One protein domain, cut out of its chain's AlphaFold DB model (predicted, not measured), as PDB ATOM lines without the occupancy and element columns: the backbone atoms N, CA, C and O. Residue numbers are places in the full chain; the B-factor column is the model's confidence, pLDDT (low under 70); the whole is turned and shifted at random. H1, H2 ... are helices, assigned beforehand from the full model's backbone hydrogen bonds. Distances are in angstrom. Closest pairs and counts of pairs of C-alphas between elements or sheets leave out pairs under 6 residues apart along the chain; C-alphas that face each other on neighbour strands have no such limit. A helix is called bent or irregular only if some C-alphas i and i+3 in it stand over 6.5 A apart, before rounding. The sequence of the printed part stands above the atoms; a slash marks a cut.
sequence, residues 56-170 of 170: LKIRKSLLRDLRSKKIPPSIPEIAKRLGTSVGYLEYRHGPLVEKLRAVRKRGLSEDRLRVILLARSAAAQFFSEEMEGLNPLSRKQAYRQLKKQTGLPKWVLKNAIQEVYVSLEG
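AT A GLANCE: This is residues 56 to 170 of the 170 residues of an uncharacterized protein of Pseudomonas sp. SSM44 (UniProt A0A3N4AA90). One long helix, H3, makes the long axis of a rod; H1 and H2 pack on it near one end, H4 and H5 near the other, and between these two groups no other helix touches it. Near its start H3 has a sharp kink. The printed part has 115 residues with five named helices, H1 to H5 in chain order, and no named strand: the class is all helix. It is extended, with a radius of gyration of the C-alphas of 21.3 A and spans of 65 by 24 by 21 A.

IN THESE COORDINATES: Find C-alpha 56 at (-104.526, -167.958, 304.060); there H1 begins, residues 56 to 67, 16.5 A long. H2 is residues 75 to 82. At C-alpha 86, (-120.188, -172.526, 300.127), begins H3, residues 86 to 131, 55.3 A; it is irregular, with C-alphas 92 and 95 8.9 A apart, and has a kink of 113 degrees near residue 93. H4 is residues 139 to 150, 15.7 A, and H5 residues 154 to 169, 22.3 A, ending at (-134.616, -219.436, 316.322).

HOW THE PARTS SIT: Begin at the hub, H3, which touches the four other helices; the packing is mostly crossed. With residues 93 to 103 alone it touches H1, at a shallow tilt of 17 degrees, the same way; the closest C-alphas, of Leu 66 and Leu 100, are 6.3 A apart. With residues 86 to 101 alone it touches H2, closest at the C-alphas of Ala 79 and Val 86, 5.6 A. H1 and H2 are close but not clearly touching, their closest C-alphas, of Ile 58 and Leu 82, being 7.0 A apart. Further along, residues 119 to 126 alone touch H4, closest at the C-alphas of Phe 126 and Ala 142, 6.8 A. Residues 116 to 127 alone touch H5, at a steep tilt of 48 degrees; the closest C-alphas, of Arg 120 and Ala 160, are 4.9 A apart. H4 and H5 touch, closest at the C-alphas of Arg 139 and Ile 161, 6.7 A. H1 and H2 are apart from H4 and H5. In H1, H2, H4 and H5 every O i to N i+4 pair is within hydrogen-bond range; in H3, 40 of 42 are.

THE WHOLE: Look to Leu 56 and Gly 133 for the two C-alphas farthest apart, 65.1 A. The printed part has no cut, and no link between helices is long. Confidence is low, with pLDDT under 70, at residue 131, residues 133 to 137 and residue 170, the chain's last.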
ATOM      1  N   LEU A  56    -105.474-167.259 303.199       90.50
ATOM      2  CA  LEU A  56    -104.526-167.958 304.060       90.50
ATOM      3  C   LEU A  56    -105.182-168.316 305.389       90.50
ATOM      4  O   LEU A  56    -105.045-169.450 305.857       90.50
ATOM      5  N   LYS A  57    -105.939-167.382 305.970       92.25
ATOM      6  CA  LYS A  57    -106.702-167.623 307.197       92.25
ATOM      7  C   LYS A  57    -107.765-168.701 307.000       92.25
ATOM      8  O   LYS A  57    -107.852-169.622 307.815       92.25
ATOM      9  N   ILE A  58    -108.507-168.644 305.892       93.19
ATOM     10  CA  ILE A  58    -109.522-169.648 305.537       93.19
ATOM     11  C   ILE A  58    -108.875-171.029 305.391       93.19
ATOM     12  O   ILE A  58    -109.288-171.980 306.056       93.19
ATOM     13  N   ARG A  59    -107.790-171.135 304.612       94.00
ATOM     14  CA  ARG A  59    -107.057-172.396 304.426       94.00
ATOM     15  C   ARG A  59    -106.544-172.971 305.748       94.00
ATOM     16  O   ARG A  59    -106.687-174.171 305.985       94.00
ATOM     17  N   LYS A  60    -105.964-172.136 306.618       94.50
ATOM     18  CA  LYS A  60    -105.496-172.554 307.952       94.50
ATOM     19  C   LYS A  60    -106.644-173.091 308.811       94.50
ATOM     20  O   LYS A  60    -106.455-174.100 309.488       94.50
ATOM     21  N   SER A  61    -107.824-172.470 308.759       93.25
ATOM     22  CA  SER A  61    -109.003-172.972 309.475       93.25
ATOM     23  C   SER A  61    -109.455-174.335 308.951       93.25
ATOM     24  O   SER A  61    -109.647-175.244 309.753       93.25
ATOM     25  N   LEU A  62    -109.556-174.510 307.628       93.88
ATOM     26  CA  LEU A  62    -109.958-175.788 307.021       93.88
ATOM     27  C   LEU A  62    -108.993-176.925 307.390       93.88
ATOM     28  O   LEU A  62    -109.410-178.033 307.719       93.88
ATOM     29  N   LEU A  63    -107.687-176.645 307.380       94.94
ATOM     30  CA  LEU A  63    -106.668-177.609 307.801       94.94
ATOM     31  C   LEU A  63    -106.763-177.951 309.291       94.94
ATOM     32  O   LEU A  63    -106.489-179.087 309.668       94.94
ATOM     33  N   ARG A  64    -107.151-176.994 310.140       94.38
ATOM     34  CA  ARG A  64    -107.370-177.239 311.569       94.38
ATOM     35  C   ARG A  64    -108.545-178.186 311.793       94.38
ATOM     36  O   ARG A  64    -108.401-179.122 312.574       94.38
ATOM     37  N   ASP A  65    -109.656-177.989 311.083       92.75
ATOM     38  CA  ASP A  65    -110.812-178.888 311.175       92.75
ATOM     39  C   ASP A  65    -110.445-180.309 310.715       92.75
ATOM     40  O   ASP A  65    -110.803-181.279 311.378       92.75
ATOM     41  N   LEU A  66    -109.648-180.436 309.644       92.56
ATOM     42  CA  LEU A  66    -109.149-181.729 309.153       92.56
ATOM     43  C   LEU A  66    -108.212-182.451 310.127       92.56
ATOM     44  O   LEU A  66    -108.165-183.677 310.122       92.56
ATOM     45  N   ARG A  67    -107.424-181.712 310.913       91.69
ATOM     46  CA  ARG A  67    -106.507-182.288 311.912       91.69
ATOM     47  C   ARG A  67    -107.202-182.626 313.226       91.69
ATOM     48  O   ARG A  67    -106.612-183.300 314.066       91.69
ATOM     49  N   SER A  68    -108.413-182.120 313.441       88.94
ATOM     50  CA  SER A  68    -109.143-182.393 314.670       88.94
ATOM     51  C   SER A  68    -109.542-183.873 314.735       88.94
ATOM     52  O   SER A  68    -109.916-184.469 313.731       88.94
ATOM     53  N   LYS A  69    -109.472-184.478 315.930       78.88
ATOM     54  CA  LYS A  69    -109.926-185.865 316.162       78.88
ATOM     55  C   LYS A  69    -111.457-186.006 316.153       78.88
ATOM     56  O   LYS A  69    -111.970-187.113 316.244       78.88
ATOM     57  N   LYS A  70    -112.186-184.887 316.116       88.06
ATOM     58  CA  LYS A  70    -113.650-184.859 316.123       88.06
ATOM     59  C   LYS A  70    -114.172-184.929 314.692       88.06
ATOM     60  O   LYS A  70    -113.483-184.536 313.755       88.06
ATOM     61  N   ILE A  71    -115.417-185.376 314.538       91.50
ATOM     62  CA  ILE A  71    -116.109-185.308 313.251       91.50
ATOM     63  C   ILE A  71    -116.160-183.839 312.812       91.50
ATOM     64  O   ILE A  71    -116.693-183.008 313.555       91.50
ATOM     65  N   PRO A  72    -115.613-183.494 311.633       92.44
ATOM     66  CA  PRO A  72    -115.573-182.109 311.203       92.44
ATOM     67  C   PRO A  72    -116.993-181.582 310.942       92.44
ATOM     68  O   PRO A  72    -117.863-182.356 310.518       92.44
ATOM     69  N   PRO A  73    -117.246-180.281 311.179       93.12
ATOM     70  CA  PRO A  73    -118.536-179.643 310.911       93.12
ATOM     71  C   PRO A  73    -118.936-179.730 309.433       93.12
ATOM     72  O   PRO A  73    -118.127-180.052 308.559       93.12
ATOM     73  N   SER A  74    -120.213-179.478 309.144       95.50
ATOM     74  CA  SER A  74    -120.689-179.482 307.757       95.50
ATOM     75  C   SER A  74    -120.096-178.306 306.966       95.50
ATOM     76  O   SER A  74    -119.764-177.263 307.528       95.50
ATOM     77  N   ILE A  75    -119.954-178.441 305.643       95.56
ATOM     78  CA  ILE A  75    -119.432-177.345 304.803       95.56
ATOM     79  C   ILE A  75    -120.263-176.053 304.946       95.56
ATOM     80  O   ILE A  75    -119.656-174.991 305.076       95.56
ATOM     81  N   PRO A  76    -121.612-176.099 305.006       96.38
ATOM     82  CA  PRO A  76    -122.420-174.913 305.292       96.38
ATOM     83  C   PRO A  76    -122.115-174.269 306.653       96.38
ATOM     84  O   PRO A  76    -122.027-173.046 306.743       96.38
ATOM     85  N   GLU A  77    -121.899-175.066 307.705       95.25
ATOM     86  CA  GLU A  77    -121.501-174.551 309.025       95.25
ATOM     87  C   GLU A  77    -120.128-173.875 308.977       95.25
ATOM     88  O   GLU A  77    -119.946-172.793 309.535       95.25
ATOM     89  N   ILE A  78    -119.167-174.485 308.278       94.62
ATOM     90  CA  ILE A  78    -117.826-173.923 308.085       94.62
ATOM     91  C   ILE A  78    -117.910-172.598 307.323       94.62
ATOM     92  O   ILE A  78    -117.288-171.621 307.738       94.62
ATOM     93  N   ALA A  79    -118.701-172.546 306.250       94.56
ATOM     94  CA  ALA A  79    -118.917-171.347 305.449       94.56
ATOM     95  C   ALA A  79    -119.514-170.211 306.294       94.56
ATOM     96  O   ALA A  79    -118.968-169.106 306.318       94.56
ATOM     97  N   LYS A  80    -120.556-170.513 307.081       94.94
ATOM     98  CA  LYS A  80    -121.178-169.563 308.013       94.94
ATOM     99  C   LYS A  80    -120.183-169.054 309.060       94.94
ATOM    100  O   LYS A  80    -120.114-167.854 309.301       94.94
ATOM    101  N   ARG A  81    -119.376-169.945 309.649       94.25
ATOM    102  CA  ARG A  81    -118.358-169.598 310.657       94.25
ATOM    103  C   ARG A  81    -117.235-168.721 310.091       94.25
ATOM    104  O   ARG A  81    -116.668-167.919 310.823       94.25
ATOM    105  N   LEU A  82    -116.892-168.892 308.816       91.75
ATOM    106  CA  LEU A  82    -115.822-168.148 308.144       91.75
ATOM    107  C   LEU A  82    -116.305-166.879 307.428       91.75
ATOM    108  O   LEU A  82    -115.476-166.148 306.891       91.75
ATOM    109  N   GLY A  83    -117.614-166.604 307.423       91.62
ATOM    110  CA  GLY A  83    -118.183-165.452 306.721       91.62
ATOM    111  C   GLY A  83    -118.037-165.545 305.198       91.62
ATOM    112  O   GLY A  83    -117.862-164.529 304.532       91.62
ATOM    113  N   THR A  84    -118.063-166.759 304.642       92.38
ATOM    114  CA  THR A  84    -117.919-167.013 303.199       92.38
ATOM    115  C   THR A  84    -119.093-167.815 302.652       92.38
ATOM    116  O   THR A  84    -119.804-168.474 303.407       92.38
ATOM    117  N   SER A  85    -119.277-167.827 301.331       93.56
ATOM    118  CA  SER A  85    -120.247-168.725 300.694       93.56
ATOM    119  C   SER A  85    -119.685-170.142 300.524       93.56
ATOM    120  O   SER A  85    -118.472-170.347 300.448       93.56
ATOM    121  N   VAL A  86    -120.573-171.135 300.433       95.06
ATOM    122  CA  VAL A  86    -120.188-172.526 300.127       95.06
ATOM    123  C   VAL A  86    -119.503-172.601 298.763       95.06
ATOM    124  O   VAL A  86    -118.413-173.159 298.665       95.06
ATOM    125  N   GLY A  87    -120.077-171.946 297.748       94.44
ATOM    126  CA  GLY A  87    -119.501-171.912 296.402       94.44
ATOM    127  C   GLY A  87    -118.109-171.281 296.366       94.44
ATOM    128  O   GLY A  87    -117.245-171.741 295.629       94.44
ATOM    129  N   TYR A  88    -117.837-170.284 297.215       93.81
ATOM    130  CA  TYR A  88    -116.490-169.736 297.350       93.81
ATOM    131  C   TYR A  88    -115.496-170.782 297.885       93.81
ATOM    132  O   TYR A  88    -114.395-170.910 297.348       93.81
ATOM    133  N   LEU A  89    -115.874-171.544 298.920       94.06
ATOM    134  CA  LEU A  89    -115.018-172.598 299.476       94.06
ATOM    135  C   LEU A  89    -114.764-173.716 298.462       94.06
ATOM    136  O   LEU A  89    -113.634-174.185 298.354       94.06
ATOM    137  N   GLU A  90    -115.785-174.121 297.709       95.19
ATOM    138  CA  GLU A  90    -115.665-175.138 296.659       95.19
ATOM    139  C   GLU A  90    -114.769-174.664 295.516       95.19
ATOM    140  O   GLU A  90    -113.839-175.365 295.125       95.19
ATOM    141  N   TYR A  91    -114.986-173.436 295.042       94.44
ATOM    142  CA  TYR A  91    -114.207-172.850 293.957       94.44
ATOM    143  C   TYR A  91    -112.733-172.656 294.339       94.44
ATOM    144  O   TYR A  91    -111.833-172.971 293.564       94.44
ATOM    145  N   ARG A  92    -112.461-172.133 295.541       92.31
ATOM    146  CA  ARG A  92    -111.104-171.733 295.951       92.31
ATOM    147  C   ARG A  92    -110.326-172.834 296.673       92.31
ATOM    148  O   ARG A  92    -109.096-172.841 296.627       92.31
ATOM    149  N   HIS A  93    -111.018-173.731 297.371       94.50
ATOM    150  CA  HIS A  93    -110.433-174.749 298.247       94.50
ATOM    151  C   HIS A  93    -111.015-176.153 298.006       94.50
ATOM    152  O   HIS A  93    -111.007-176.979 298.921       94.50
ATOM    153  N   GLY A  94    -111.463-176.447 296.780       94.25
ATOM    154  CA  GLY A  94    -112.111-177.708 296.388       94.25
ATOM    155  C   GLY A  94    -111.483-178.985 296.966       94.25
ATOM    156  O   GLY A  94    -112.184-179.729 297.652       94.25
ATOM    157  N   PRO A  95    -110.161-179.220 296.830       95.44
ATOM    158  CA  PRO A  95    -109.530-180.423 297.379       95.44
ATOM    159  C   PRO A  95    -109.663-180.568 298.905       95.44
ATOM    160  O   PRO A  95    -109.796-181.675 299.426       95.44
ATOM    161  N   LEU A  96    -109.638-179.454 299.646       94.69
ATOM    162  CA  LEU A  96    -109.816-179.467 301.103       94.69
ATOM    163  C   LEU A  96    -111.276-179.706 301.487       94.69
ATOM    164  O   LEU A  96    -111.537-180.422 302.452       94.69
ATOM    165  N   VAL A  97    -112.211-179.126 300.731       95.75
ATOM    166  CA  VAL A  97    -113.653-179.317 300.927       95.75
ATOM    167  C   VAL A  97    -114.036-180.779 300.708       95.75
ATOM    168  O   VAL A  97    -114.704-181.363 301.561       95.75
ATOM    169  N   GLU A  98    -113.550-181.405 299.635       95.94
ATOM    170  CA  GLU A  98    -113.798-182.826 299.365       95.94
ATOM    171  C   GLU A  98    -113.203-183.727 300.448       95.94
ATOM    172  O   GLU A  98    -113.865-184.639 300.953       95.94
ATOM    173  N   LYS A  99    -111.991-183.416 300.919       95.81
ATOM    174  CA  LYS A  99    -111.389-184.151 302.035       95.81
ATOM    175  C   LYS A  99    -112.210-184.016 303.321       95.81
ATOM    176  O   LYS A  99    -112.420-185.009 304.013       95.81
ATOM    177  N   LEU A 100    -112.712-182.819 303.634       95.31
ATOM    178  CA  LEU A 100    -113.580-182.591 304.796       95.31
ATOM    179  C   LEU A 100    -114.883-183.386 304.695       95.31
ATOM    180  O   LEU A 100    -115.291-184.016 305.672       95.31
ATOM    181  N   ARG A 101    -115.510-183.409 303.512       96.00
ATOM    182  CA  ARG A 101    -116.706-184.220 303.245       96.00
ATOM    183  C   ARG A 101    -116.436-185.703 303.468       96.00
ATOM    184  O   ARG A 101    -117.210-186.358 304.164       96.00
ATOM    185  N   ALA A 102    -115.330-186.216 302.932       95.50
ATOM    186  CA  ALA A 102    -114.947-187.616 303.078       95.50
ATOM    187  C   ALA A 102    -114.701-187.998 304.547       95.50
ATOM    188  O   ALA A 102    -115.236-189.003 305.019       95.50
ATOM    189  N   VAL A 103    -113.954-187.174 305.291       95.38
ATOM    190  CA  VAL A 103    -113.683-187.401 306.721       95.38
ATOM    191  C   VAL A 103    -114.975-187.347 307.538       95.38
ATOM    192  O   VAL A 103    -115.211-188.232 308.356       95.38
ATOM    193  N   ARG A 104    -115.856-186.369 307.283       95.06
ATOM    194  CA  ARG A 104    -117.162-186.288 307.954       95.06
ATOM    195  C   ARG A 104    -118.011-187.524 307.678       95.06
ATOM    196  O   ARG A 104    -118.566-188.096 308.609       95.06
ATOM    197  N   LYS A 105    -118.117-187.932 306.409       95.00
ATOM    198  CA  LYS A 105    -118.897-189.107 305.998       95.00
ATOM    199  C   LYS A 105    -118.399-190.361 306.712       95.00
ATOM    200  O   LYS A 105    -119.220-191.095 307.252       95.00
ATOM    201  N   ARG A 106    -117.076-190.551 306.766       94.94
ATOM    202  CA  ARG A 106    -116.442-191.666 307.475       94.94
ATOM    203  C   ARG A 106    -116.748-191.641 308.974       94.94
ATOM    204  O   ARG A 106    -117.263-192.625 309.492       94.94
ATOM    205  N   GLY A 107    -116.532-190.509 309.641       94.38
ATOM    206  CA  GLY A 107    -116.808-190.386 311.074       94.38
ATOM    207  C   GLY A 107    -118.279-190.644 311.417       94.38
ATOM    208  O   GLY A 107    -118.581-191.380 312.349       94.38
ATOM    209  N   LEU A 108    -119.213-190.131 310.608       94.88
ATOM    210  CA  LEU A 108    -120.642-190.402 310.797       94.88
ATOM    211  C   LEU A 108    -120.997-191.876 310.569       94.88
ATOM    212  O   LEU A 108    -121.870-192.399 311.258       94.88
ATOM    213  N   SER A 109    -120.363-192.549 309.604       93.62
ATOM    214  CA  SER A 109    -120.578-193.986 309.405       93.62
ATOM    215  C   SER A 109    -120.016-194.822 310.552       93.62
ATOM    216  O   SER A 109    -120.689-195.748 310.993       93.62
ATOM    217  N   GLU A 110    -118.839-194.472 311.072       93.88
ATOM    218  CA  GLU A 110    -118.215-195.155 312.210       93.88
ATOM    219  C   GLU A 110    -119.051-194.988 313.483       93.88
ATOM    220  O   GLU A 110    -119.304-195.965 314.184       93.88
ATOM    221  N   ASP A 111    -119.561-193.784 313.750       92.75
ATOM    222  CA  ASP A 111    -120.440-193.540 314.896       92.75
ATOM    223  C   ASP A 111    -121.770-194.296 314.771       92.75
ATOM    224  O   ASP A 111    -122.239-194.892 315.742       92.75
ATOM    225  N   ARG A 112    -122.366-194.341 313.571       92.69
ATOM    226  CA  ARG A 112    -123.572-195.151 313.316       92.69
ATOM    227  C   ARG A 112    -123.308-196.635 313.544       92.69
ATOM    228  O   ARG A 112    -124.114-197.294 314.199       92.69
ATOM    229  N   LEU A 113    -122.191-197.146 313.028       93.56
ATOM    230  CA  LEU A 113    -121.785-198.536 313.217       93.56
ATOM    231  C   LEU A 113    -121.601-198.842 314.705       93.56
ATOM    232  O   LEU A 113    -122.144-199.828 315.188       93.56
ATOM    233  N   ARG A 114    -120.907-197.969 315.446       93.06
ATOM    234  CA  ARG A 114    -120.701-198.115 316.891       93.06
ATOM    235  C   ARG A 114    -122.031-198.222 317.637       93.06
ATOM    236  O   ARG A 114    -122.180-199.102 318.475       93.06
ATOM    237  N   VAL A 115    -123.002-197.370 317.307       92.62
ATOM    238  CA  VAL A 115    -124.343-197.401 317.916       92.62
ATOM    239  C   VAL A 115    -125.076-198.712 317.611       92.62
ATOM    240  O   VAL A 115    -125.689-199.289 318.507       92.62
ATOM    241  N   ILE A 116    -125.001-199.201 316.370       92.31
ATOM    242  CA  ILE A 116    -125.624-200.473 315.972       92.31
ATOM    243  C   ILE A 116    -124.954-201.653 316.685       92.31
ATOM    244  O   ILE A 116    -125.651-202.509 317.220       92.31
ATOM    245  N   LEU A 117    -123.621-201.693 316.731       92.44
ATOM    246  CA  LEU A 117    -122.872-202.751 317.414       92.44
ATOM    247  C   LEU A 117    -123.149-202.761 318.919       92.44
ATOM    248  O   LEU A 117    -123.336-203.830 319.491       92.44
ATOM    249  N   LEU A 118    -123.256-201.587 319.548       92.81
ATOM    250  CA  LEU A 118    -123.669-201.478 320.946       92.81
ATOM    251  C   LEU A 118    -125.063-202.087 321.138       92.81
ATOM    252  O   LEU A 118    -125.236-202.951 321.989       92.81
ATOM    253  N   ALA A 119    -126.037-201.715 320.302       92.19
ATOM    254  CA  ALA A 119    -127.383-202.277 320.381       92.19
ATOM    255  C   ALA A 119    -127.409-203.802 320.180       92.19
ATOM    256  O   ALA A 119    -128.115-204.496 320.908       92.19
ATOM    257  N   ARG A 120    -126.638-204.319 319.216       90.62
ATOM    258  CA  ARG A 120    -126.527-205.760 318.935       90.62
ATOM    259  C   ARG A 120    -125.861-206.518 320.074       90.62
ATOM    260  O   ARG A 120    -126.400-207.528 320.500       90.62
ATOM    261  N   SER A 121    -124.730-206.027 320.578       92.44
ATOM    262  CA  SER A 121    -124.019-206.655 321.701       92.44
ATOM    263  C   SER A 121    -124.882-206.702 322.960       92.44
ATOM    264  O   SER A 121    -124.972-207.749 323.585       92.44
ATOM    265  N   ALA A 122    -125.600-205.621 323.271       90.38
ATOM    266  CA  ALA A 122    -126.513-205.589 324.405       90.38
ATOM    267  C   ALA A 122    -127.706-206.545 324.212       90.38
ATOM    268  O   ALA A 122    -128.114-207.219 325.153       90.38
ATOM    269  N   ALA A 123    -128.255-206.644 322.995       90.00
ATOM    270  CA  ALA A 123    -129.298-207.622 322.690       90.00
ATOM    271  C   ALA A 123    -128.787-209.066 322.815       90.00
ATOM    272  O   ALA A 123    -129.456-209.883 323.435       90.00
ATOM    273  N   ALA A 124    -127.598-209.365 322.287       88.75
ATOM    274  CA  ALA A 124    -126.965-210.674 322.417       88.75
ATOM    275  C   ALA A 124    -126.715-211.047 323.882       88.75
ATOM    276  O   ALA A 124    -127.059-212.154 324.270       88.75
ATOM    277  N   GLN A 125    -126.215-210.113 324.696       88.06
ATOM    278  CA  GLN A 125    -126.038-210.312 326.139       88.06
ATOM    279  C   GLN A 125    -127.357-210.654 326.838       88.06
ATOM    280  O   GLN A 125    -127.426-211.626 327.584       88.06
ATOM    281  N   PHE A 126    -128.423-209.902 326.541       86.94
ATOM    282  CA  PHE A 126    -129.746-210.159 327.112       86.94
ATOM    283  C   PHE A 126    -130.246-211.578 326.795       86.94
ATOM    284  O   PHE A 126    -130.712-212.269 327.696       86.94
ATOM    285  N   PHE A 127    -130.119-212.018 325.539       85.38
ATOM    286  CA  PHE A 127    -130.543-213.357 325.120       85.38
ATOM    287  C   PHE A 127    -129.557-214.473 325.529       85.38
ATOM    288  O   PHE A 127    -129.953-215.630 325.603       85.38
ATOM    289  N   SER A 128    -128.287-214.171 325.825       83.75
ATOM    290  CA  SER A 128    -127.339-215.168 326.349       83.75
ATOM    291  C   SER A 128    -127.556-215.457 327.834       83.75
ATOM    292  O   SER A 128    -127.599-216.621 328.212       83.75
ATOM    293  N   GLU A 129    -127.787-214.421 328.654       80.81
ATOM    294  CA  GLU A 129    -128.186-214.581 330.070       80.81
ATOM    295  C   GLU A 129    -129.492-215.386 330.180       80.81
ATOM    296  O   GLU A 129    -129.779-216.071 331.158       80.81
ATOM    297  N   GLU A 130    -130.298-215.321 329.128       72.62
ATOM    298  CA  GLU A 130    -131.529-216.067 328.994       72.62
ATOM    299  C   GLU A 130    -131.340-217.575 328.784       72.62
ATOM    300  O   GLU A 130    -132.055-218.360 329.405       72.62
ATOM    301  N   MET A 131    -130.368-217.996 327.964       62.34
ATOM    302  CA  MET A 131    -130.049-219.422 327.788       62.34
ATOM    303  C   MET A 131    -129.540-220.064 329.086       62.34
ATOM    304  O   MET A 131    -129.679-221.269 329.278       62.34
ATOM    305  N   GLU A 132    -129.011-219.248 329.998       70.31
ATOM    306  CA  GLU A 132    -128.622-219.634 331.358       70.31
ATOM    307  C   GLU A 132    -129.818-219.668 332.339       70.31
ATOM    308  O   GLU A 132    -129.648-219.969 333.520       70.31
ATOM    309  N   GLY A 133    -131.042-219.396 331.865       63.44
ATOM    310  CA  GLY A 133    -132.289-219.490 332.631       63.44
ATOM    311  C   GLY A 133    -132.666-218.233 333.425       63.44
ATOM    312  O   GLY A 133    -133.570-218.296 334.258       63.44
ATOM    313  N   LEU A 134    -132.000-217.093 333.195       60.62
ATOM    314  CA  LEU A 134    -132.190-215.875 333.999       60.62
ATOM    315  C   LEU A 134    -133.314-214.950 333.491       60.62
ATOM    316  O   LEU A 134    -133.766-214.090 334.246       60.62
ATOM    317  N   ASN A 135    -133.791-215.106 332.249       60.94
ATOM    318  CA  ASN A 135    -134.803-214.234 331.627       60.94
ATOM    319  C   ASN A 135    -135.818-215.026 330.759       60.94
ATOM    320  O   ASN A 135    -135.564-216.179 330.426       60.94
ATOM    321  N   PRO A 136    -136.983-214.444 330.396       63.81
ATOM    322  CA  PRO A 136    -137.942-215.052 329.458       63.81
ATOM    323  C   PRO A 136    -137.831-214.528 328.003       63.81
ATOM    324  O   PRO A 136    -137.609-213.326 327.802       63.81
ATOM    325  N   LEU A 137    -138.150-215.396 327.017       66.69
ATOM    326  CA  LEU A 137    -138.000-215.220 325.543       66.69
ATOM    327  C   LEU A 137    -138.981-214.190 324.974       66.69
ATOM    328  O   LEU A 137    -139.865-214.478 324.166       66.69
ATOM    329  N   SER A 138    -138.871-212.939 325.411       82.62
ATOM    330  CA  SER A 138    -139.773-211.874 324.994       82.62
ATOM    331  C   SER A 138    -139.024-210.692 324.408       82.62
ATOM    332  O   SER A 138    -138.485-209.838 325.116       82.62
ATOM    333  N   ARG A 139    -139.154-210.527 323.085       84.25
ATOM    334  CA  ARG A 139    -138.725-209.320 322.350       84.25
ATOM    335  C   ARG A 139    -139.228-208.019 322.998       84.25
ATOM    336  O   ARG A 139    -138.555-206.988 322.956       84.25
ATOM    337  N   LYS A 140    -140.416-208.046 323.620       86.50
ATOM    338  CA  LYS A 140    -141.016-206.891 324.312       86.50
ATOM    339  C   LYS A 140    -140.287-206.557 325.616       86.50
ATOM    340  O   LYS A 140    -140.160-205.375 325.946       86.50
ATOM    341  N   GLN A 141    -139.827-207.569 326.346       85.69
ATOM    342  CA  GLN A 141    -139.063-207.401 327.581       85.69
ATOM    343  C   GLN A 141    -137.635-206.946 327.284       85.69
ATOM    344  O   GLN A 141    -137.220-205.924 327.837       85.69
ATOM    345  N   ALA A 142    -136.977-207.577 326.304       86.06
ATOM    346  CA  ALA A 142    -135.675-207.160 325.784       86.06
ATOM    347  C   ALA A 142    -135.673-205.665 325.427       86.06
ATOM    348  O   ALA A 142    -134.840-204.893 325.899       86.06
ATOM    349  N   TYR A 143    -136.684-205.200 324.684       91.62
ATOM    350  CA  TYR A 143    -136.815-203.784 324.337       91.62
ATOM    351  C   TYR A 143    -136.905-202.863 325.562       91.62
ATOM    352  O   TYR A 143    -136.255-201.818 325.592       91.62
ATOM    353  N   ARG A 144    -137.711-203.216 326.575       89.50
ATOM    354  CA  ARG A 144    -137.878-202.396 327.788       89.50
ATOM    355  C   ARG A 144    -136.569-202.280 328.566       89.50
ATOM    356  O   ARG A 144    -136.238-201.183 329.015       89.50
ATOM    357  N   GLN A 145    -135.840-203.382 328.706       88.00
ATOM    358  CA  GLN A 145    -134.579-203.435 329.443       88.00
ATOM    359  C   GLN A 145    -133.461-202.707 328.698       88.00
ATOM    360  O   GLN A 145    -132.862-201.782 329.248       88.00
ATOM    361  N   LEU A 146    -133.282-203.001 327.409       89.12
ATOM    362  CA  LEU A 146    -132.286-202.339 326.568       89.12
ATOM    363  C   LEU A 146    -132.547-200.841 326.439       89.12
ATOM    364  O   LEU A 146    -131.603-200.050 326.425       89.12
ATOM    365  N   LYS A 147    -133.815-200.411 326.387       92.50
ATOM    366  CA  LYS A 147    -134.154-198.984 326.357       92.50
ATOM    367  C   LYS A 147    -133.788-198.278 327.663       92.50
ATOM    368  O   LYS A 147    -133.326-197.140 327.595       92.50
ATOM    369  N   LYS A 148    -133.967-198.933 328.818       89.50
ATOM    370  CA  LYS A 148    -133.545-198.406 330.127       89.50
ATOM    371  C   LYS A 148    -132.020-198.330 330.255       89.50
ATOM    372  O   LYS A 148    -131.523-197.334 330.757       89.50
ATOM    373  N   GLN A 149    -131.298-199.345 329.782       86.88
ATOM    374  CA  GLN A 149    -129.839-199.428 329.919       86.88
ATOM    375  C   GLN A 149    -129.086-198.541 328.917       86.88
ATOM    376  O   GLN A 149    -128.163-197.827 329.289       86.88
ATOM    377  N   THR A 150    -129.472-198.574 327.639       88.00
ATOM    378  CA  THR A 150    -128.700-197.933 326.556       88.00
ATOM    379  C   THR A 150    -129.243-196.565 326.144       88.00
ATOM    380  O   THR A 150    -128.556-195.801 325.470       88.00
ATOM    381  N   GLY A 151    -130.505-196.257 326.466       90.00
ATOM    382  CA  GLY A 151    -131.174-195.029 326.029       90.00
ATOM    383  C   GLY A 151    -131.405-194.918 324.512       90.00
ATOM    384  O   GLY A 151    -132.021-193.946 324.065       90.00
ATOM    385  N   LEU A 152    -130.997-195.909 323.710       91.88
ATOM    386  CA  LEU A 152    -130.967-195.826 322.248       91.88
ATOM    387  C   LEU A 152    -132.354-195.675 321.593       91.88
ATOM    388  O   LEU A 152    -133.383-196.029 322.183       91.88
ATOM    389  N   PRO A 153    -132.436-195.130 320.362       91.94
ATOM    390  CA  PRO A 153    -133.700-194.975 319.647       91.94
ATOM    391  C   PRO A 153    -134.422-196.306 319.411       91.94
ATOM    392  O   PRO A 153    -133.800-197.341 319.175       91.94
ATOM    393  N   LYS A 154    -135.762-196.261 319.391       91.62
ATOM    394  CA  LYS A 154    -136.612-197.454 319.240       91.62
ATOM    395  C   LYS A 154    -136.288-198.270 317.989       91.62
ATOM    396  O   LYS A 154    -136.274-199.492 318.057       91.62
ATOM    397  N   TRP A 155    -136.039-197.601 316.864       92.44
ATOM    398  CA  TRP A 155    -135.758-198.263 315.590       92.44
ATOM    399  C   TRP A 155    -134.427-199.031 315.609       92.44
ATOM    400  O   TRP A 155    -134.374-200.135 315.080       92.44
ATOM    401  N   VAL A 156    -133.394-198.505 316.283       92.38
ATOM    402  CA  VAL A 156    -132.089-199.180 316.429       92.38
ATOM    403  C   VAL A 156    -132.252-200.458 317.243       92.38
ATOM    404  O   VAL A 156    -131.852-201.532 316.805       92.38
ATOM    405  N   LEU A 157    -132.887-200.343 318.414       92.88
ATOM    406  CA  LEU A 157    -133.078-201.469 319.327       92.88
ATOM    407  C   LEU A 157    -133.971-202.548 318.719       92.88
ATOM    408  O   LEU A 157    -133.657-203.726 318.825       92.88
ATOM    409  N   LYS A 158    -135.064-202.162 318.050       92.62
ATOM    410  CA  LYS A 158    -135.975-203.118 317.409       92.62
ATOM    411  C   LYS A 158    -135.250-203.963 316.359       92.62
ATOM    412  O   LYS A 158    -135.457-205.170 316.333       92.62
ATOM    413  N   ASN A 159    -134.417-203.337 315.525       92.12
ATOM    414  CA  ASN A 159    -133.668-204.048 314.492       92.12
ATOM    415  C   ASN A 159    -132.638-204.995 315.115       92.12
ATOM    416  O   ASN A 159    -132.612-206.163 314.756       92.12
ATOM    417  N   ALA A 160    -131.871-204.523 316.102       92.06
ATOM    418  CA  ALA A 160    -130.879-205.347 316.789       92.06
ATOM    419  C   ALA A 160    -131.504-206.560 317.503       92.06
ATOM    420  O   ALA A 160    -131.010-207.672 317.362       92.06
ATOM    421  N   ILE A 161    -132.617-206.364 318.221       90.94
ATOM    422  CA  ILE A 161    -133.353-207.449 318.891       90.94
ATOM    423  C   ILE A 161    -133.867-208.457 317.867       90.94
ATOM    424  O   ILE A 161    -133.732-209.652 318.080       90.94
ATOM    425  N   GLN A 162    -134.468-207.986 316.771       91.50
ATOM    426  CA  GLN A 162    -135.019-208.870 315.748       91.50
ATOM    427  C   GLN A 162    -133.927-209.702 315.071       91.50
ATOM    428  O   GLN A 162    -134.139-210.887 314.854       91.50
ATOM    429  N   GLU A 163    -132.784-209.095 314.747       90.56
ATOM    430  CA  GLU A 163    -131.649-209.797 314.144       90.56
ATOM    431  C   GLU A 163    -131.126-210.904 315.063       90.56
ATOM    432  O   GLU A 163    -131.044-212.048 314.632       90.56
ATOM    433  N   VAL A 164    -130.843-210.588 316.333       89.75
ATOM    434  CA  VAL A 164    -130.328-211.575 317.297       89.75
ATOM    435  C   VAL A 164    -131.352-212.677 317.571       89.75
ATOM    436  O   VAL A 164    -130.996-213.845 317.585       89.75
ATOM    437  N   TYR A 165    -132.624-212.317 317.741       86.50
ATOM    438  CA  TYR A 165    -133.698-213.272 318.012       86.50
ATOM    439  C   TYR A 165    -133.886-214.274 316.863       86.50
ATOM    440  O   TYR A 165    -133.987-215.470 317.104       86.50
ATOM    441  N   VAL A 166    -133.858-213.810 315.608       87.69
ATOM    442  CA  VAL A 166    -133.920-214.699 314.432       87.69
ATOM    443  C   VAL A 166    -132.691-215.603 314.350       87.69
ATOM    444  O   VAL A 166    -132.830-216.760 313.981       87.69
ATOM    445  N   SER A 167    -131.503-215.109 314.711       85.69
ATOM    446  CA  SER A 167    -130.287-215.932 314.766       85.69
ATOM    447  C   SER A 167    -130.295-217.002 315.864       85.69
ATOM    448  O   SER A 167    -129.415-217.851 315.848       85.69
ATOM    449  N   LEU A 168    -131.229-216.943 316.818       78.88
ATOM    450  CA  LEU A 168    -131.400-217.945 317.878       78.88
ATOM    451  C   LEU A 168    -132.516-218.955 317.568       78.88
ATOM    452  O   LEU A 168    -132.493-220.062 318.096       78.88
ATOM    453  N   GLU A 169    -133.506-218.569 316.755       72.00
ATOM    454  CA  GLU A 169    -134.616-219.436 316.322       72.00
ATOM    455  C   GLU A 169    -134.323-220.221 315.026       72.00
ATOM    456  O   GLU A 169    -135.134-221.062 314.635       72.00
ATOM    457  N   GLY A 170    -133.208-219.930 314.347       56.16
ATOM    458  CA  GLY A 170    -132.720-220.641 313.157       56.16
ATOM    459  C   GLY A 170    -131.466-221.450 313.443       56.16
ATOM    460  O   GLY A 170    -131.238-222.418 312.685       56.16
TER     461      GLY A 170